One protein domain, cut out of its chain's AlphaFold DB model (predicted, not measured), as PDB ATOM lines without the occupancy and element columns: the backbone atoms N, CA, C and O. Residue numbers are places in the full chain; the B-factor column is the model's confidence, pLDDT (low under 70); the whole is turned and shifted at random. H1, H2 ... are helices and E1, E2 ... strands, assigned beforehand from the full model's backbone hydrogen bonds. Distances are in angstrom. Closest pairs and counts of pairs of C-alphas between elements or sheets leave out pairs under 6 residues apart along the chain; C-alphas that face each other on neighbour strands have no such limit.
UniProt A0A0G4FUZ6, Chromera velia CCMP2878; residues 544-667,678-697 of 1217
ATOM      1  N   ILE A 544      49.640 -22.246 131.105       84.31
ATOM      2  CA  ILE A 544      48.583 -22.201 130.089       84.31
ATOM      3  C   ILE A 544      48.537 -20.875 129.305       84.31
ATOM      4  O   ILE A 544      48.253 -20.877 128.110       84.31
ATOM      5  N   ASP A 545      48.945 -19.764 129.926       83.69
ATOM      6  CA  ASP A 545      49.093 -18.450 129.284       83.69
ATOM      7  C   ASP A 545      50.034 -18.471 128.062       83.69
ATOM      8  O   ASP A 545      49.788 -17.797 127.059       83.69
ATOM      9  N   THR A 546      51.112 -19.261 128.113       84.31
ATOM     10  CA  THR A 546      52.115 -19.347 127.035       84.31
ATOM     11  C   THR A 546      51.588 -20.103 125.815       84.31
ATOM     12  O   THR A 546      51.798 -19.664 124.684       84.31
ATOM     13  N   MET A 547      50.811 -21.174 126.034       79.06
ATOM     14  CA  MET A 547      50.185 -21.973 124.972       79.06
ATOM     15  C   MET A 547      49.241 -21.127 124.098       79.06
ATOM     16  O   MET A 547      49.139 -21.344 122.887       79.06
ATOM     17  N   PHE A 548      48.571 -20.145 124.707       77.06
ATOM     18  CA  PHE A 548      47.675 -19.210 124.025       77.06
ATOM     19  C   PHE A 548      48.427 -18.018 123.408       77.06
ATOM     20  O   PHE A 548      47.966 -17.462 122.411       77.06
ATOM     21  N   GLY A 549      49.593 -17.648 123.954       65.88
ATOM     22  CA  GLY A 549      50.432 -16.560 123.446       65.88
ATOM     23  C   GLY A 549      51.097 -16.853 122.095       65.88
ATOM     24  O   GLY A 549      51.083 -16.002 121.206       65.88
ATOM     25  N   GLU A 550      51.642 -18.058 121.889       62.16
ATOM     26  CA  GLU A 550      52.428 -18.392 120.682       62.16
ATOM     27  C   GLU A 550      51.583 -18.924 119.501       62.16
ATOM     28  O   GLU A 550      51.893 -19.924 118.852       62.16
ATOM     29  N   ALA A 551      50.505 -18.199 119.181       48.59
ATOM     30  CA  ALA A 551      49.775 -18.239 117.906       48.59
ATOM     31  C   ALA A 551      49.130 -19.577 117.457       48.59
ATOM     32  O   ALA A 551      48.665 -19.669 116.316       48.59
ATOM     33  N   ARG A 552      49.024 -20.603 118.320       61.88
ATOM     34  CA  ARG A 552      48.256 -21.830 118.000       61.88
ATOM     35  C   ARG A 552      46.740 -21.588 117.945       61.88
ATOM     36  O   ARG A 552      46.065 -22.211 117.124       61.88
ATOM     37  N   MET A 553      46.202 -20.660 118.744       70.31
ATOM     38  CA  MET A 553      44.798 -20.230 118.658       70.31
ATOM     39  C   MET A 553      44.661 -18.906 117.904       70.31
ATOM     40  O   MET A 553      45.495 -18.014 118.023       70.31
ATOM     41  N   ARG A 554      43.588 -18.772 117.112       74.12
ATOM     42  CA  ARG A 554      43.334 -17.578 116.279       74.12
ATOM     43  C   ARG A 554      42.701 -16.404 117.029       74.12
ATOM     44  O   ARG A 554      42.669 -15.310 116.478       74.12
ATOM     45  N   ASP A 555      42.161 -16.659 118.214       84.94
ATOM     46  CA  ASP A 555      41.471 -15.682 119.054       84.94
ATOM     47  C   ASP A 555      41.531 -16.175 120.515       84.94
ATOM     48  O   ASP A 555      40.731 -17.033 120.896       84.94
ATOM     49  N   PRO A 556      42.521 -15.740 121.320       86.81
ATOM     50  CA  PRO A 556      42.626 -16.147 122.719       86.81
ATOM     51  C   PRO A 556      41.584 -15.455 123.615       86.81
ATOM     52  O   PRO A 556      41.296 -15.961 124.693       86.81
ATOM     53  N   GLU A 557      40.966 -14.349 123.174       90.25
ATOM     54  CA  GLU A 557      39.899 -13.664 123.927       90.25
ATOM     55  C   GLU A 557      38.573 -14.449 123.920       90.25
ATOM     56  O   GLU A 557      37.664 -14.135 124.687       90.25
ATOM     57  N   ALA A 558      38.453 -15.470 123.066       91.88
ATOM     58  CA  ALA A 558      37.259 -16.299 122.929       91.88
ATOM     59  C   ALA A 558      37.081 -17.360 124.034       91.88
ATOM     60  O   ALA A 558      35.993 -17.930 124.150       91.88
ATOM     61  N   TYR A 559      38.115 -17.628 124.841       92.94
ATOM     62  CA  TYR A 559      38.163 -18.764 125.766       92.94
ATOM     63  C   TYR A 559      38.412 -18.326 127.213       92.94
ATOM     64  O   TYR A 559      39.275 -17.499 127.496       92.94
ATOM     65  N   ARG A 560      37.668 -18.919 128.150       93.69
ATOM     66  CA  ARG A 560      37.848 -18.773 129.596       93.69
ATOM     67  C   ARG A 560      38.311 -20.099 130.175       93.69
ATOM     68  O   ARG A 560      37.685 -21.131 129.941       93.69
ATOM     69  N   MET A 561      39.366 -20.056 130.978       91.00
ATOM     70  CA  MET A 561      39.971 -21.248 131.565       91.00
ATOM     71  C   MET A 561      39.788 -21.270 133.082       91.00
ATOM     72  O   MET A 561      39.855 -20.232 133.742       91.00
ATOM     73  N   THR A 562      39.548 -22.459 133.627       92.38
ATOM     74  CA  THR A 562      39.434 -22.713 135.067       92.38
ATOM     75  C   THR A 562      40.163 -24.001 135.428       92.38
ATOM     76  O   THR A 562      39.896 -25.055 134.853       92.38
ATOM     77  N   GLY A 563      41.083 -23.899 136.379       88.69
ATOM     78  CA  GLY A 563      42.034 -24.942 136.752       88.69
ATOM     79  C   GLY A 563      43.382 -24.294 137.053       88.69
ATOM     80  O   GLY A 563      43.688 -23.229 136.517       88.69
ATOM     81  N   VAL A 564      44.164 -24.905 137.936       84.19
ATOM     82  CA  VAL A 564      45.544 -24.505 138.230       84.19
ATOM     83  C   VAL A 564      46.389 -25.765 138.245       84.19
ATOM     84  O   VAL A 564      46.006 -26.748 138.870       84.19
ATOM     85  N   GLY A 565      47.493 -25.748 137.507       87.38
ATOM     86  CA  GLY A 565      48.295 -26.939 137.274       87.38
ATOM     87  C   GLY A 565      49.188 -26.813 136.043       87.38
ATOM     88  O   GLY A 565      48.913 -26.029 135.132       87.38
ATOM     89  N   THR A 566      50.264 -27.589 136.056       92.25
ATOM     90  CA  THR A 566      51.222 -27.819 134.960       92.25
ATOM     91  C   THR A 566      51.876 -29.204 135.050       92.25
ATOM     92  O   THR A 566      52.649 -29.568 134.165       92.25
ATOM     93  N   ALA A 567      51.606 -29.993 136.093       91.12
ATOM     94  CA  ALA A 567      52.091 -31.355 136.225       91.12
ATOM     95  C   ALA A 567      51.407 -32.296 135.220       91.12
ATOM     96  O   ALA A 567      50.285 -32.058 134.772       91.12
ATOM     97  N   HIS A 568      52.080 -33.386 134.856       91.31
ATOM     98  CA  HIS A 568      51.480 -34.421 134.025       91.31
ATOM     99  C   HIS A 568      50.247 -35.022 134.714       91.31
ATOM    100  O   HIS A 568      50.314 -35.472 135.855       91.31
ATOM    101  N   GLY A 569      49.126 -35.060 133.995       89.50
ATOM    102  CA  GLY A 569      47.836 -35.490 134.524       89.50
ATOM    103  C   GLY A 569      46.981 -34.361 135.106       89.50
ATOM    104  O   GLY A 569      45.780 -34.587 135.268       89.50
ATOM    105  N   ASP A 570      47.534 -33.160 135.336       91.88
ATOM    106  CA  ASP A 570      46.738 -31.990 135.722       91.88
ATOM    107  C   ASP A 570      45.683 -31.697 134.652       91.88
ATOM    108  O   ASP A 570      45.932 -31.804 133.444       91.88
ATOM    109  N   ALA A 571      44.493 -31.308 135.107       92.25
ATOM    110  CA  ALA A 571      43.351 -31.028 134.253       92.25
ATOM    111  C   ALA A 571      42.928 -29.559 134.332       92.25
ATOM    112  O   ALA A 571      42.811 -28.973 135.408       92.25
ATOM    113  N   VAL A 572      42.628 -28.989 133.169       94.25
ATOM    114  CA  VAL A 572      42.148 -27.614 133.013       94.25
ATOM    115  C   VAL A 572      40.877 -27.616 132.178       94.25
ATOM    116  O   VAL A 572      40.746 -28.355 131.203       94.25
ATOM    117  N   PHE A 573      39.914 -26.799 132.575       94.50
ATOM    118  CA  PHE A 573      38.601 -26.729 131.949       94.50
ATOM    119  C   PHE A 573      38.514 -25.459 131.107       94.50
ATOM    120  O   PHE A 573      38.669 -24.355 131.631       94.50
ATOM    121  N   VAL A 574      38.281 -25.620 129.805       93.81
ATOM    122  CA  VAL A 574      38.170 -24.523 128.837       93.81
ATOM    123  C   VAL A 574      36.708 -24.340 128.441       93.81
ATOM    124  O   VAL A 574      36.043 -25.284 128.027       93.81
ATOM    125  N   SER A 575      36.221 -23.112 128.570       95.19
ATOM    126  CA  SER A 575      34.836 -22.686 128.326       95.19
ATOM    127  C   SER A 575      34.805 -21.471 127.400       95.19
ATOM    128  O   SER A 575      35.835 -20.809 127.237       95.19
ATOM    129  N   CYS A 576      33.669 -21.139 126.785       95.44
ATOM    130  CA  CYS A 576      33.590 -19.911 125.988       95.44
ATOM    131  C   CYS A 576      33.507 -18.648 126.867       95.44
ATOM    132  O   CYS A 576      32.823 -18.611 127.891       95.44
ATOM    133  N   MET A 577      34.204 -17.580 126.462       94.81
ATOM    134  CA  MET A 577      34.067 -16.261 127.094       94.81
ATOM    135  C   MET A 577      32.686 -15.643 126.800       94.81
ATOM    136  O   MET A 577      32.133 -15.882 125.727       94.81
ATOM    137  N   PRO A 578      32.122 -14.802 127.692       92.94
ATOM    138  CA  PRO A 578      30.857 -14.112 127.430       92.94
ATOM    139  C   PRO A 578      30.903 -13.295 126.129       92.94
ATOM    140  O   PRO A 578      31.830 -12.510 125.924       92.94
ATOM    141  N   GLY A 579      29.908 -13.462 125.250       91.50
ATOM    142  CA  GLY A 579      29.940 -12.916 123.887       91.50
ATOM    143  C   GLY A 579      30.577 -13.852 122.849       91.50
ATOM    144  O   GLY A 579      30.735 -13.461 121.691       91.50
ATOM    145  N   TYR A 580      30.932 -15.079 123.237       94.06
ATOM    146  CA  TYR A 580      31.325 -16.178 122.359       94.06
ATOM    147  C   TYR A 580      30.461 -17.404 122.671       94.06
ATOM    148  O   TYR A 580      30.108 -17.662 123.818       94.06
ATOM    149  N   THR A 581      30.127 -18.183 121.644       91.69
ATOM    150  CA  THR A 581      29.303 -19.394 121.766       91.69
ATOM    151  C   THR A 581      30.011 -20.612 121.183       91.69
ATOM    152  O   THR A 581      30.733 -20.524 120.183       91.69
ATOM    153  N   LYS A 582      29.791 -21.758 121.833       93.44
ATOM    154  CA  LYS A 582      30.297 -23.070 121.428       93.44
ATOM    155  C   LYS A 582      29.638 -23.519 120.125       93.44
ATOM    156  O   LYS A 582      28.423 -23.682 120.083       93.44
ATOM    157  N   ILE A 583      30.441 -23.788 119.095       91.75
ATOM    158  CA  ILE A 583      29.984 -24.447 117.855       91.75
ATOM    159  C   ILE A 583      30.364 -25.936 117.837       91.75
ATOM    160  O   ILE A 583      29.655 -26.746 117.246       91.75
ATOM    161  N   ALA A 584      31.463 -26.321 118.491       91.94
ATOM    162  CA  ALA A 584      31.913 -27.710 118.589       91.94
ATOM    163  C   ALA A 584      32.631 -27.979 119.921       91.94
ATOM    164  O   ALA A 584      33.008 -27.034 120.616       91.94
ATOM    165  N   GLY A 585      32.815 -29.264 120.245       92.81
ATOM    166  CA  GLY A 585      33.378 -29.741 121.513       92.81
ATOM    167  C   GLY A 585      32.390 -29.673 122.674       92.81
ATOM    168  O   GLY A 585      31.193 -29.445 122.474       92.81
ATOM    169  N   ASP A 586      32.896 -29.845 123.890       94.06
ATOM    170  CA  ASP A 586      32.149 -29.638 125.138       94.06
ATOM    171  C   ASP A 586      32.397 -28.247 125.730       94.06
ATOM    172  O   ASP A 586      33.313 -27.549 125.311       94.06
ATOM    173  N   ASP A 587      31.544 -27.808 126.655       93.06
ATOM    174  CA  ASP A 587      31.734 -26.554 127.395       93.06
ATOM    175  C   ASP A 587      31.193 -26.744 128.828       93.06
ATOM    176  O   ASP A 587      29.978 -26.899 128.988       93.06
ATOM    177  N   PRO A 588      32.066 -26.818 129.851       94.31
ATOM    178  CA  PRO A 588      33.527 -26.789 129.745       94.31
ATOM    179  C   PRO A 588      34.117 -28.067 129.117       94.31
ATOM    180  O   PRO A 588      33.767 -29.187 129.486       94.31
ATOM    181  N   ASN A 589      35.088 -27.913 128.218       95.38
ATOM    182  CA  ASN A 589      35.917 -28.998 127.690       95.38
ATOM    183  C   ASN A 589      37.134 -29.221 128.603       95.38
ATOM    184  O   ASN A 589      37.938 -28.314 128.813       95.38
ATOM    185  N   LYS A 590      37.276 -30.443 129.130       95.12
ATOM    186  CA  LYS A 590      38.452 -30.871 129.899       95.12
ATOM    187  C   LYS A 590      39.648 -31.084 128.963       95.12
ATOM    188  O   LYS A 590      39.604 -31.944 128.086       95.12
ATOM    189  N   MET A 591      40.719 -30.334 129.194       94.50
ATOM    190  CA  MET A 591      42.064 -30.593 128.683       94.50
ATOM    191  C   MET A 591      42.929 -31.189 129.800       94.50
ATOM    192  O   MET A 591      42.670 -30.956 130.982       94.50
ATOM    193  N   VAL A 592      43.940 -31.976 129.432       94.50
ATOM    194  CA  VAL A 592      44.841 -32.676 130.365       94.50
ATOM    195  C   VAL A 592      46.285 -32.512 129.892       94.50
ATOM    196  O   VAL A 592      46.534 -32.500 128.689       94.50
ATOM    197  N   CYS A 593      47.234 -32.372 130.814       94.19
ATOM    198  CA  CYS A 593      48.656 -32.304 130.481       94.19
ATOM    199  C   CYS A 593      49.251 -33.704 130.213       94.19
ATOM    200  O   CYS A 593      49.259 -34.542 131.117       94.19
ATOM    201  N   ASP A 594      49.798 -33.958 129.016       93.50
ATOM    202  CA  ASP A 594      50.416 -35.238 128.629       93.50
ATOM    203  C   ASP A 594      51.841 -35.061 128.057       93.50
ATOM    204  O   ASP A 594      52.037 -34.421 127.027       93.50
ATOM    205  N   ASP A 595      52.848 -35.578 128.777       92.44
ATOM    206  CA  ASP A 595      54.306 -35.417 128.549       92.44
ATOM    207  C   ASP A 595      54.750 -34.055 127.964       92.44
ATOM    208  O   ASP A 595      55.644 -33.991 127.115       92.44
ATOM    209  N   GLY A 596      54.172 -32.957 128.457       92.25
ATOM    210  CA  GLY A 596      54.523 -31.577 128.104       92.25
ATOM    211  C   GLY A 596      53.577 -30.880 127.115       92.25
ATOM    212  O   GLY A 596      53.613 -29.654 127.029       92.25
ATOM    213  N   ASP A 597      52.703 -31.609 126.416       92.94
ATOM    214  CA  ASP A 597      51.662 -31.038 125.550       92.94
ATOM    215  C   ASP A 597      50.285 -31.098 126.247       92.94
ATOM    216  O   ASP A 597      49.861 -32.129 126.768       92.94
ATOM    217  N   TRP A 598      49.536 -29.991 126.228       92.50
ATOM    218  CA  TRP A 598      48.138 -29.980 126.676       92.50
ATOM    219  C   TRP A 598      47.233 -30.622 125.614       92.50
ATOM    220  O   TRP A 598      47.029 -30.063 124.532       92.50
ATOM    221  N   VAL A 599      46.659 -31.784 125.929       93.31
ATOM    222  CA  VAL A 599      45.792 -32.574 125.038       93.31
ATOM    223  C   VAL A 599      44.310 -32.456 125.416       93.31
ATOM    224  O   VAL A 599      43.951 -31.976 126.489       93.31
ATOM    225  N   GLY A 600      43.421 -32.892 124.516       90.38
ATOM    226  CA  GLY A 600      41.969 -32.921 124.749       90.38
ATOM    227  C   GLY A 600      41.192 -31.681 124.294       90.38
ATOM    228  O   GLY A 600      39.972 -31.650 124.471       90.38
ATOM    229  N   GLN A 601      41.844 -30.684 123.676       90.88
ATOM    230  CA  GLN A 601      41.133 -29.513 123.153       90.88
ATOM    231  C   GLN A 601      40.167 -29.923 122.032       90.88
ATOM    232  O   GLN A 601      40.581 -30.330 120.945       90.88
ATOM    233  N   SER A 602      38.873 -29.764 122.293       93.31
ATOM    234  CA  SER A 602      37.783 -29.982 121.336       93.31
ATOM    235  C   SER A 602      36.871 -28.763 121.184       93.31
ATOM    236  O   SER A 602      36.198 -28.634 120.160       93.31
ATOM    237  N   ILE A 603      36.849 -27.867 122.181       93.44
ATOM    238  CA  ILE A 603      35.977 -26.692 122.187       93.44
ATOM    239  C   ILE A 603      36.369 -25.689 121.097       93.44
ATOM    240  O   ILE A 603      37.523 -25.268 120.989       93.44
ATOM    241  N   VAL A 604      35.380 -25.283 120.300       92.38
ATOM    242  CA  VAL A 604      35.506 -24.216 119.298       92.38
ATOM    243  C   VAL A 604      34.498 -23.122 119.624       92.38
ATOM    244  O   VAL A 604      33.303 -23.254 119.341       92.38
ATOM    245  N   CYS A 605      35.002 -22.034 120.201       93.44
ATOM    246  CA  CYS A 605      34.238 -20.829 120.493       93.44
ATOM    247  C   CYS A 605      34.341 -19.858 119.313       93.44
ATOM    248  O   CYS A 605      35.438 -19.505 118.880       93.44
ATOM    249  N   ASN A 606      33.199 -19.402 118.798       92.56
ATOM    250  CA  ASN A 606      33.125 -18.294 117.844       92.56
ATOM    251  C   ASN A 606      32.366 -17.127 118.478       92.56
ATOM    252  O   ASN A 606      31.459 -17.323 119.285       92.56
ATOM    253  N   LYS A 607      32.712 -15.906 118.070       92.19
ATOM    254  CA  LYS A 607      32.064 -14.683 118.549       92.19
ATOM    255  C   LYS A 607      30.576 -14.673 118.197       92.19
ATOM    256  O   LYS A 607      30.224 -14.926 117.043       92.19
ATOM    257  N   GLU A 608      29.733 -14.372 119.180       92.00
ATOM    258  CA  GLU A 608      28.306 -14.121 118.980       92.00
ATOM    259  C   GLU A 608      28.102 -12.968 117.993       92.00
ATOM    260  O   GLU A 608      28.843 -11.980 118.001       92.00
ATOM    261  N   CYS A 609      27.064 -13.062 117.163       90.94
ATOM    262  CA  CYS A 609      26.602 -11.905 116.410       90.94
ATOM    263  C   CYS A 609      25.736 -11.001 117.298       90.94
ATOM    264  O   CYS A 609      25.029 -11.459 118.196       90.94
ATOM    265  N   MET A 610      25.689  -9.704 116.978       92.56
ATOM    266  CA  MET A 610      24.518  -8.897 117.349       92.56
ATOM    267  C   MET A 610      23.249  -9.556 116.782       92.56
ATOM    268  O   MET A 610      23.328 -10.244 115.759       92.56
ATOM    269  N   SER A 611      22.083  -9.354 117.403       93.69
ATOM    270  CA  SER A 611      20.872 -10.008 116.892       93.69
ATOM    271  C   SER A 611      20.558  -9.553 115.462       93.69
ATOM    272  O   SER A 611      20.938  -8.451 115.056       93.69
ATOM    273  N   PHE A 612      19.866 -10.384 114.681       93.44
ATOM    274  CA  PHE A 612      19.559 -10.066 113.286       93.44
ATOM    275  C   PHE A 612      18.803  -8.736 113.156       93.44
ATOM    276  O   PHE A 612      19.114  -7.938 112.276       93.44
ATOM    277  N   ARG A 613      17.896  -8.425 114.099       91.75
ATOM    278  CA  ARG A 613      17.234  -7.106 114.164       91.75
ATOM    279  C   ARG A 613      18.220  -5.944 114.321       91.75
ATOM    280  O   ARG A 613      18.030  -4.902 113.702       91.75
ATOM    281  N   GLN A 614      19.260  -6.105 115.143       93.31
ATOM    282  CA  GLN A 614      20.298  -5.085 115.334       93.31
ATOM    283  C   GLN A 614      21.165  -4.942 114.078       93.31
ATOM    284  O   GLN A 614      21.451  -3.821 113.663       93.31
ATOM    285  N   HIS A 615      21.521  -6.052 113.427       92.94
ATOM    286  CA  HIS A 615      22.257  -6.021 112.163       92.94
ATOM    287  C   HIS A 615      21.453  -5.340 111.046       92.94
ATOM    288  O   HIS A 615      21.960  -4.423 110.403       92.94
ATOM    289  N   ALA A 616      20.180  -5.698 110.875       92.81
ATOM    290  CA  ALA A 616      19.276  -5.030 109.943       92.81
ATOM    291  C   ALA A 616      19.140  -3.526 110.255       92.81
ATOM    292  O   ALA A 616      19.177  -2.705 109.347       92.81
ATOM    293  N   LEU A 617      19.072  -3.125 111.530       92.75
ATOM    294  CA  LEU A 617      18.987  -1.707 111.901       92.75
ATOM    295  C   LEU A 617      20.255  -0.903 111.555       92.75
ATOM    296  O   LEU A 617      20.143   0.240 111.114       92.75
ATOM    297  N   PHE A 618      21.449  -1.468 111.770       91.75
ATOM    298  CA  PHE A 618      22.721  -0.739 111.638       91.75
ATOM    299  C   PHE A 618      23.461  -0.949 110.312       91.75
ATOM    300  O   PHE A 618      24.295  -0.119 109.954       91.75
ATOM    301  N   SER A 619      23.216  -2.052 109.605       91.81
ATOM    302  CA  SER A 619      23.965  -2.444 108.402       91.81
ATOM    303  C   SER A 619      23.100  -2.556 107.149       91.81
ATOM    304  O   SER A 619      23.601  -2.277 106.064       91.81
ATOM    305  N   ASP A 620      21.824  -2.932 107.278       93.00
ATOM    306  CA  ASP A 620      20.941  -3.175 106.129       93.00
ATOM    307  C   ASP A 620      19.471  -2.802 106.416       93.00
ATOM    308  O   ASP A 620      18.591  -3.667 106.519       93.00
ATOM    309  N   PRO A 621      19.168  -1.497 106.555       92.06
ATOM    310  CA  PRO A 621      17.846  -1.021 106.960       92.06
ATOM    311  C   PRO A 621      16.775  -1.152 105.861       92.06
ATOM    312  O   PRO A 621      15.761  -0.458 105.915       92.06
ATOM    313  N   GLU A 622      16.997  -1.957 104.817       91.00
ATOM    314  CA  GLU A 622      15.965  -2.383 103.852       91.00
ATOM    315  C   GLU A 622      15.272  -3.684 104.274       91.00
ATOM    316  O   GLU A 622      14.162  -3.952 103.820       91.00
ATOM    317  N   LEU A 623      15.897  -4.460 105.166       92.25
ATOM    318  CA  LEU A 623      15.315  -5.657 105.778       92.25
ATOM    319  C   LEU A 623      14.255  -5.335 106.844       92.25
ATOM    320  O   LEU A 623      13.500  -6.215 107.252       92.25
ATOM    321  N   LEU A 624      14.197  -4.085 107.313       92.31
ATOM    322  CA  LEU A 624      13.195  -3.620 108.269       92.31
ATOM    323  C   LEU A 624      11.976  -3.006 107.553       92.31
ATOM    324  O   LEU A 624      12.130  -2.466 106.455       92.31
ATOM    325  N   PRO A 625      10.778  -3.021 108.176       89.25
ATOM    326  CA  PRO A 625       9.610  -2.326 107.644       89.25
ATOM    327  C   PRO A 625       9.912  -0.842 107.423       89.25
ATOM    328  O   PRO A 625      10.445  -0.175 108.315       89.25
ATOM    329  N   ARG A 626       9.529  -0.308 106.263       87.81
ATOM    330  CA  ARG A 626       9.593   1.128 105.970       87.81
ATOM    331  C   ARG A 626       8.198   1.667 105.709       87.81
ATOM    332  O   ARG A 626       7.336   0.961 105.196       87.81
ATOM    333  N   THR A 627       7.990   2.929 106.049       86.56
ATOM    334  CA  THR A 627       6.827   3.682 105.583       86.56
ATOM    335  C   THR A 627       7.082   4.127 104.140       86.56
ATOM    336  O   THR A 627       8.171   4.630 103.855       86.56
ATOM    337  N   ASP A 628       6.129   3.904 103.237       83.50
ATOM    338  CA  ASP A 628       6.194   4.391 101.854       83.50
ATOM    339  C   ASP A 628       5.720   5.854 101.720       83.50
ATOM    340  O   ASP A 628       5.424   6.525 102.713       83.50
ATOM    341  N   GLU A 629       5.693   6.377 100.490       86.75
ATOM    342  CA  GLU A 629       5.290   7.767 100.216       86.75
ATOM    343  C   GLU A 629       3.810   8.041 100.552       86.75
ATOM    344  O   GLU A 629       3.461   9.176 100.874       86.75
ATOM    345  N   ASP A 630       2.964   7.001 100.559       85.62
ATOM    346  CA  ASP A 630       1.540   7.058 100.916       85.62
ATOM    347  C   ASP A 630       1.289   6.890 102.431       85.62
ATOM    348  O   ASP A 630       0.145   6.953 102.893       85.62
ATOM    349  N   GLY A 631       2.340   6.685 103.232       86.69
ATOM    350  CA  GLY A 631       2.239   6.512 104.682       86.69
ATOM    351  C   GLY A 631       1.954   5.076 105.142       86.69
ATOM    352  O   GLY A 631       1.683   4.866 106.328       86.69
ATOM    353  N   GLN A 632       2.008   4.083 104.251       86.94
ATOM    354  CA  GLN A 632       1.720   2.681 104.562       86.94
ATOM    355  C   GLN A 632       2.983   1.927 104.992       86.94
ATOM    356  O   GLN A 632       4.088   2.206 104.529       86.94
ATOM    357  N   PHE A 633       2.838   0.950 105.893       84.56
ATOM    358  CA  PHE A 633       3.953   0.102 106.324       84.56
ATOM    359  C   PHE A 633       4.207  -1.016 105.313       84.56
ATOM    360  O   PHE A 633       3.469  -1.997 105.251       84.56
ATOM    361  N   VAL A 634       5.294  -0.878 104.561       87.75
ATOM    362  CA  VAL A 634       5.736  -1.826 103.543       87.75
ATOM    363  C   VAL A 634       6.914  -2.636 104.077       87.75
ATOM    364  O   VAL A 634       7.967  -2.098 104.428       87.75
ATOM    365  N   MET A 635       6.752  -3.959 104.111       90.62
ATOM    366  CA  MET A 635       7.854  -4.903 104.294       90.62
ATOM    367  C   MET A 635       8.234  -5.460 102.924       90.62
ATOM    368  O   MET A 635       7.399  -6.073 102.270       90.62
ATOM    369  N   LYS A 636       9.483  -5.254 102.490       93.12
ATOM    370  CA  LYS A 636      10.019  -5.876 101.263       93.12
ATOM    371  C   LYS A 636      10.327  -7.367 101.443       93.12
ATOM    372  O   LYS A 636      10.269  -8.129 100.480       93.12
ATOM    373  N   TYR A 637      10.652  -7.761 102.674       95.19
ATOM    374  CA  TYR A 637      11.123  -9.093 103.035       95.19
ATOM    375  C   TYR A 637      10.282  -9.681 104.172       95.19
ATOM    376  O   TYR A 637       9.863  -8.960 105.079       95.19
ATOM    377  N   ILE A 638      10.081 -10.995 104.141       93.62
ATOM    378  CA  ILE A 638       9.685 -11.808 105.293       93.62
ATOM    379  C   ILE A 638      10.960 -12.391 105.909       93.62
ATOM    380  O   ILE A 638      11.911 -12.705 105.193       93.62
ATOM    381  N   ILE A 639      10.990 -12.505 107.239       94.62
ATOM    382  CA  ILE A 639      12.130 -13.010 108.007       94.62
ATOM    383  C   ILE A 639      11.686 -14.254 108.787       94.62
ATOM    384  O   ILE A 639      10.810 -14.161 109.648       94.62
ATOM    385  N   PHE A 640      12.308 -15.397 108.507       93.88
ATOM    386  CA  PHE A 640      12.067 -16.687 109.154       93.88
ATOM    387  C   PHE A 640      13.232 -17.088 110.075       93.88
ATOM    388  O   PHE A 640      14.399 -16.816 109.784       93.88
ATOM    389  N   GLY A 641      12.921 -17.785 111.172       91.31
ATOM    390  CA  GLY A 641      13.890 -18.219 112.188       91.31
ATOM    391  C   GLY A 641      13.806 -17.399 113.479       91.31
ATOM    392  O   GLY A 641      12.761 -16.836 113.800       91.31
ATOM    393  N   GLU A 642      14.910 -17.336 114.227       92.69
ATOM    394  CA  GLU A 642      14.998 -16.664 115.535       92.69
ATOM    395  C   GLU A 642      15.828 -15.361 115.430       92.69
ATOM    396  O   GLU A 642      16.991 -15.339 115.835       92.69
ATOM    397  N   PRO A 643      15.279 -14.240 114.911       91.38
ATOM    398  CA  PRO A 643      16.053 -13.027 114.606       91.38
ATOM    399  C   PRO A 643      16.612 -12.289 115.835       91.38
ATOM    400  O   PRO A 643      17.353 -11.316 115.684       91.38
ATOM    401  N   ASP A 644      16.262 -12.726 117.046       92.69
ATOM    402  CA  ASP A 644      16.765 -12.189 118.314       92.69
ATOM    403  C   ASP A 644      17.884 -13.043 118.943       92.69
ATOM    404  O   ASP A 644      18.582 -12.571 119.844       92.69
ATOM    405  N   ARG A 645      18.116 -14.262 118.432       90.56
ATOM    406  CA  ARG A 645      19.208 -15.154 118.853       90.56
ATOM    407  C   ARG A 645      20.559 -14.654 118.325       90.56
ATOM    408  O   ARG A 645      20.648 -14.050 117.258       90.56
ATOM    409  N   ARG A 646      21.615 -14.896 119.109       90.06
ATOM    410  CA  ARG A 646      22.980 -14.362 118.895       90.06
ATOM    411  C   ARG A 646      24.068 -15.415 118.675       90.06
ATOM    412  O   ARG A 646      25.205 -15.060 118.369       90.06
ATOM    413  N   ALA A 647      23.719 -16.692 118.832       86.38
ATOM    414  CA  ALA A 647      24.647 -17.814 118.732       86.38
ATOM    415  C   ALA A 647      25.413 -17.808 117.399       86.38
ATOM    416  O   ALA A 647      24.858 -17.476 116.354       86.38
ATOM    417  N   ALA A 648      26.696 -18.157 117.430       84.62
ATOM    418  CA  ALA A 648      27.612 -17.955 116.310       84.62
ATOM    419  C   ALA A 648      27.423 -18.924 115.121       84.62
ATOM    420  O   ALA A 648      28.194 -18.882 114.163       84.62
ATOM    421  N   ASP A 649      26.415 -19.793 115.204       85.50
ATOM    422  CA  ASP A 649      25.925 -20.714 114.182       85.50
ATOM    423  C   ASP A 649      24.585 -20.271 113.557       85.50
ATOM    424  O   ASP A 649      24.186 -20.831 112.532       85.50
ATOM    425  N   VAL A 650      23.899 -19.282 114.157       90.88
ATOM    426  CA  VAL A 650      22.492 -18.971 113.869       90.88
ATOM    427  C   VAL A 650      22.259 -18.612 112.401       90.88
ATOM    428  O   VAL A 650      22.986 -17.816 111.794       90.88
ATOM    429  N   THR A 651      21.201 -19.197 111.845       93.69
ATOM    430  CA  THR A 651      20.682 -18.917 110.509       93.69
ATOM    431  C   THR A 651      19.344 -18.191 110.588       93.69
ATOM    432  O   THR A 651      18.506 -18.470 111.446       93.69
ATOM    433  N   VAL A 652      19.143 -17.256 109.666       95.25
ATOM    434  CA  VAL A 652      17.885 -16.544 109.438       95.25
ATOM    435  C   VAL A 652      17.626 -16.562 107.939       95.25
ATOM    436  O   VAL A 652      18.465 -16.106 107.163       95.25
ATOM    437  N   THR A 653      16.475 -17.089 107.528       95.50
ATOM    438  CA  THR A 653      16.084 -17.100 106.114       95.50
ATOM    439  C   THR A 653      15.247 -15.867 105.820       95.50
ATOM    440  O   THR A 653      14.257 -15.610 106.502       95.50
ATOM    441  N   ILE A 654      15.650 -15.096 104.816       95.12
ATOM    442  CA  ILE A 654      14.864 -13.987 104.278       95.12
ATOM    443  C   ILE A 654      14.202 -14.419 102.973       95.12
ATOM    444  O   ILE A 654      14.805 -15.138 102.185       95.12
ATOM    445  N   ALA A 655      12.976 -13.967 102.736       94.38
ATOM    446  CA  ALA A 655      12.227 -14.229 101.508       94.38
ATOM    447  C   ALA A 655      11.530 -12.952 101.033       94.38
ATOM    448  O   ALA A 655      11.300 -12.047 101.839       94.38
ATOM    449  N   CYS A 656      11.162 -12.851  99.756       93.69
ATOM    450  CA  CYS A 656      10.380 -11.698  99.295       93.69
ATOM    451  C   CYS A 656       8.951 -11.715  99.860       93.69
ATOM    452  O   CYS A 656       8.279 -12.746  99.877       93.69
ATOM    453  N   ALA A 657       8.478 -10.560 100.328       92.06
ATOM    454  CA  ALA A 657       7.113 -10.412 100.824       92.06
ATOM    455  C   ALA A 657       6.078 -10.425  99.673       92.06
ATOM    456  O   ALA A 657       6.421 -10.078  98.542       92.06
ATOM    457  N   PRO A 658       4.797 -10.758  99.931       89.62
ATOM    458  CA  PRO A 658       3.733 -10.678  98.930       89.62
ATOM    459  C   PRO A 658       3.691  -9.320  98.212       89.62
ATOM    460  O   PRO A 658       3.670  -8.269  98.850       89.62
ATOM    461  N   GLY A 659       3.684  -9.348  96.876       88.56
ATOM    462  CA  GLY A 659       3.805  -8.151  96.035       88.56
ATOM    463  C   GLY A 659       5.248  -7.722  95.728       88.56
ATOM    464  O   GLY A 659       5.436  -6.718  95.040       88.56
ATOM    465  N   PHE A 660       6.257  -8.470  96.184       91.25
ATOM    466  CA  PHE A 660       7.674  -8.285  95.863       91.25
ATOM    467  C   PHE A 660       8.271  -9.559  95.258       91.25
ATOM    468  O   PHE A 660       7.912 -10.671  95.633       91.25
ATOM    469  N   ALA A 661       9.208  -9.389  94.329       88.50
ATOM    470  CA  ALA A 661       9.922 -10.463  93.646       88.50
ATOM    471  C   ALA A 661      11.441 -10.257  93.742       88.50
ATOM    472  O   ALA A 661      11.882  -9.103  93.821       88.50
ATOM    473  N   PRO A 662      12.253 -11.330  93.678       89.81
ATOM    474  CA  PRO A 662      13.698 -11.198  93.543       89.81
ATOM    475  C   PRO A 662      14.049 -10.470  92.236       89.81
ATOM    476  O   PRO A 662      13.475 -10.752  91.180       89.81
ATOM    477  N   ILE A 663      15.012  -9.546  92.285       86.00
ATOM    478  CA  ILE A 663      15.605  -8.976  91.070       86.00
ATOM    479  C   ILE A 663      16.384 -10.087  90.359       86.00
ATOM    480  O   ILE A 663      17.407 -10.553  90.862       86.00
ATOM    481  N   LEU A 664      15.956 -10.448  89.150       72.12
ATOM    482  CA  LEU A 664      16.717 -11.333  88.268       72.12
ATOM    483  C   LEU A 664      18.011 -10.634  87.817       72.12
ATOM    484  O   LEU A 664      18.026  -9.853  86.859       72.12
ATOM    485  N   VAL A 665      19.109 -10.908  88.529       68.69
ATOM    486  CA  VAL A 665      20.448 -10.393  88.211       68.69
ATOM    487  C   VAL A 665      20.842 -10.889  86.820       68.69
ATOM    488  O   VAL A 665      21.139 -12.065  86.627       68.69
ATOM    489  N   SER A 666      20.815  -9.985  85.836       57.88
ATOM    490  CA  SER A 666      20.939 -10.319  84.411       57.88
ATOM    491  C   SER A 666      22.266 -11.022  84.096       57.88
ATOM    492  O   SER A 666      23.297 -10.374  83.911       57.88
ATOM    493  N   GLY A 667      22.228 -12.355  84.042       60.97
ATOM    494  CA  GLY A 667      23.403 -13.216  83.922       60.97
ATOM    495  C   GLY A 667      23.160 -14.675  84.327       60.97
ATOM    496  O   GLY A 667      23.854 -15.547  83.808       60.97
ATOM    497  N   SER A 678      13.669 -17.479  95.561       82.31
ATOM    498  CA  SER A 678      12.815 -16.585  96.359       82.31
ATOM    499  C   SER A 678      13.271 -16.408  97.811       82.31
ATOM    500  O   SER A 678      12.744 -15.524  98.490       82.31
ATOM    501  N   GLU A 679      14.213 -17.231  98.287       92.44
ATOM    502  CA  GLU A 679      14.699 -17.240  99.671       92.44
ATOM    503  C   GLU A 679      16.236 -17.226  99.755       92.44
ATOM    504  O   GLU A 679      16.928 -17.858  98.963       92.44
ATOM    505  N   GLU A 680      16.791 -16.556 100.767       93.12
ATOM    506  CA  GLU A 680      18.221 -16.581 101.088       93.12
ATOM    507  C   GLU A 680      18.436 -16.861 102.579       93.12
ATOM    508  O   GLU A 680      17.927 -16.148 103.444       93.12
ATOM    509  N   THR A 681      19.244 -17.875 102.899       94.44
ATOM    510  CA  THR A 681      19.653 -18.157 104.283       94.44
ATOM    511  C   THR A 681      20.898 -17.351 104.652       94.44
ATOM    512  O   THR A 681      22.021 -17.686 104.264       94.44
ATOM    513  N   LEU A 682      20.710 -16.305 105.453       94.25
ATOM    514  CA  LEU A 682      21.794 -15.540 106.056       94.25
ATOM    515  C   LEU A 682      22.290 -16.260 107.310       94.25
ATOM    516  O   LEU A 682      21.503 -16.765 108.109       94.25
ATOM    517  N   GLN A 683      23.607 -16.303 107.492       93.88
ATOM    518  CA  GLN A 683      24.246 -16.988 108.616       93.88
ATOM    519  C   GLN A 683      25.159 -16.027 109.380       93.88
ATOM    520  O   GLN A 683      25.899 -15.251 108.762       93.88
ATOM    521  N   CYS A 684      25.142 -16.111 110.710       91.81
ATOM    522  CA  CYS A 684      26.188 -15.541 111.549       91.81
ATOM    523  C   CYS A 684      27.510 -16.292 111.327       91.81
ATOM    524  O   CYS A 684      27.565 -17.513 111.428       91.81
ATOM    525  N   LEU A 685      28.597 -15.578 111.034       89.00
ATOM    526  CA  LEU A 685      29.934 -16.146 110.890       89.00
ATOM    527  C   LEU A 685      30.951 -15.258 111.615       89.00
ATOM    528  O   LEU A 685      31.313 -14.184 111.139       89.00
ATOM    529  N   LYS A 686      31.458 -15.744 112.758       88.12
ATOM    530  CA  LYS A 686      32.477 -15.066 113.589       88.12
ATOM    531  C   LYS A 686      32.054 -13.658 114.050       88.12
ATOM    532  O   LYS A 686      32.821 -12.705 113.940       88.12
ATOM    533  N   GLY A 687      30.823 -13.521 114.535       90.00
ATOM    534  CA  GLY A 687      30.274 -12.256 115.033       90.00
ATOM    535  C   GLY A 687      29.822 -11.259 113.960       90.00
ATOM    536  O   GLY A 687      29.301 -10.199 114.302       90.00
ATOM    537  N   ALA A 688      29.965 -11.595 112.674       91.88
ATOM    538  CA  ALA A 688      29.411 -10.835 111.557       91.88
ATOM    539  C   ALA A 688      28.369 -11.668 110.799       91.88
ATOM    540  O   ALA A 688      28.602 -12.831 110.471       91.88
ATOM    541  N   TRP A 689      27.225 -11.069 110.482       93.75
ATOM    542  CA  TRP A 689      26.261 -11.659 109.556       93.75
ATOM    543  C   TRP A 689      26.783 -11.593 108.118       93.75
ATOM    544  O   TRP A 689      27.482 -10.647 107.743       93.75
ATOM    545  N   ARG A 690      26.419 -12.577 107.289       93.38
ATOM    546  CA  ARG A 690      26.559 -12.442 105.832       93.38
ATOM    547  C   ARG A 690      25.680 -11.295 105.329       93.38
ATOM    548  O   ARG A 690      24.504 -11.229 105.670       93.38
ATOM    549  N   THR A 691      26.242 -10.445 104.473       90.69
ATOM    550  CA  THR A 691      25.473  -9.502 103.650       90.69
ATOM    551  C   THR A 691      24.553 -10.273 102.712       90.69
ATOM    552  O   THR A 691      25.019 -11.229 102.086       90.69
ATOM    553  N   ARG A 692      23.297  -9.838 102.570       92.44
ATOM    554  CA  ARG A 692      22.364 -10.446 101.618       92.44
ATOM    555  C   ARG A 692      22.798 -10.269 100.166       92.44
ATOM    556  O   ARG A 692      23.419  -9.269  99.804       92.44
ATOM    557  N   SER A 693      22.418 -11.239  99.351       90.94
ATOM    558  CA  SER A 693      22.413 -11.192  97.892       90.94
ATOM    559  C   SER A 693      20.991 -11.138  97.320       90.94
ATOM    560  O   SER A 693      20.811 -10.700  96.183       90.94
ATOM    561  N   LEU A 694      19.969 -11.480  98.116       91.31
ATOM    562  CA  LEU A 694      18.566 -11.295  97.771       91.31
ATOM    563  C   LEU A 694      18.201  -9.802  97.787       91.31
ATOM    564  O   LEU A 694      18.314  -9.104  98.801       91.31
ATOM    565  N   HIS A 695      17.715  -9.309  96.651       91.12
ATOM    566  CA  HIS A 695      17.100  -7.991  96.524       91.12
ATOM    567  C   HIS A 695      15.653  -8.168  96.073       91.12
ATOM    568  O   HIS A 695      15.417  -8.634  94.962       91.12
ATOM    569  N   CYS A 696      14.701  -7.787  96.922       92.00
ATOM    570  CA  CYS A 696      13.275  -7.858  96.616       92.00
ATOM    571  C   CYS A 696      12.754  -6.485  96.164       92.00
ATOM    572  O   CYS A 696      12.868  -5.489  96.890       92.00
ATOM    573  N   GLU A 697      12.158  -6.431  94.973       90.62
ATOM    574  CA  GLU A 697      11.522  -5.233  94.415       90.62
ATOM    575  C   GLU A 697      10.064  -5.477  94.050       90.62
ATOM    576  O   GLU A 697       9.641  -6.608  93.806       90.62
TER     577      GLU A 697
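AT A GLANCE: This is residues 544 to 667 and 678 to 697 of the 1217 residues of a protein of Chromera velia CCMP2878 (UniProt A0A0G4FUZ6). Two small strand-built lobes stand end to end and make a rod: residues 544 to 607 hold a curled sheet of four strands, E1 E2 E4 E5, with the short pair E3 and E6 at the end nearest the other lobe, and residues 608 to 697 hold a twisted sheet of three strands, E7 E8 E10. Short helices, H1 and H2, only graze these two sheets, residues 549 to 554 stick out, and the stretch 619 to 636 reaches the far end of the second lobe. The 144 printed residues follow the order H1 E1 E2 E3 E4 E5 E6 H2 E7 E8 E9 E10, two helices and ten strands, and the three sheets are antiparallel. The class is mixed, with under half of the residues in named elements. The whole is only just loose, close to extended, with a radius of gyration of the C-alphas of 21.5 A and spans of 72 by 34 by 22 A.

HOW THE PARTS SIT: H1, residues 544 to 549, only grazes the sheet of E1, residues 559 to 562, E2, 571 to 576, E4, 589 to 594, and E5, 597 to 599. In the hairpin E1 and E2, N 560 and O 575 are 2.8 A apart. E4 is staggered: residues 589 to 592 pair with E2, N 591 and O 572 at 2.8 A, and residues 592 to 594 with E5, N 594 and O 597 at 2.9 A. E3, residues 580 to 584, is the antiparallel neighbour of E6, residues 604 to 607, with N 581 and O 606 2.8 A apart. H2, residues 612 to 618, only grazes the sheet of E7, residues 637 to 641, E8, 651 to 656, and E10, 679 to 685. The inner strand E8 has N 655 and O 638 of E7 3.0 A apart, and N 652 and O 682 of E10 2.9 A apart. E9, residues 660 to 662, pairs with no named strand. Between the lobes, the closest C-alphas of E6 and E10 are those of Asn 606 and Leu 685, 7.9 A apart. In H1 and H2 every O i to N i+4 pair is within hydrogen-bond range.

IN THESE COORDINATES: H1 begins at C-alpha 544, (48.583, -22.201, 130.089). E2 is 16.9 A long, E4 15.8 A, E8 16.9 A and E10 19.0 A. E10 ends at C-alpha 685, (29.934, -16.146, 110.890).

THE WHOLE: The two C-alphas farthest apart, those of Asp 595 and Asp 630, are 73.2 A apart. Residues 668 to 677 are not printed; C-alphas 667 and 678 are 16.7 A apart across the cut. The link H2 to E7 is long, with 18 residues. The model's pLDDT is under 70 at residues 549 to 552 and 665 to 667.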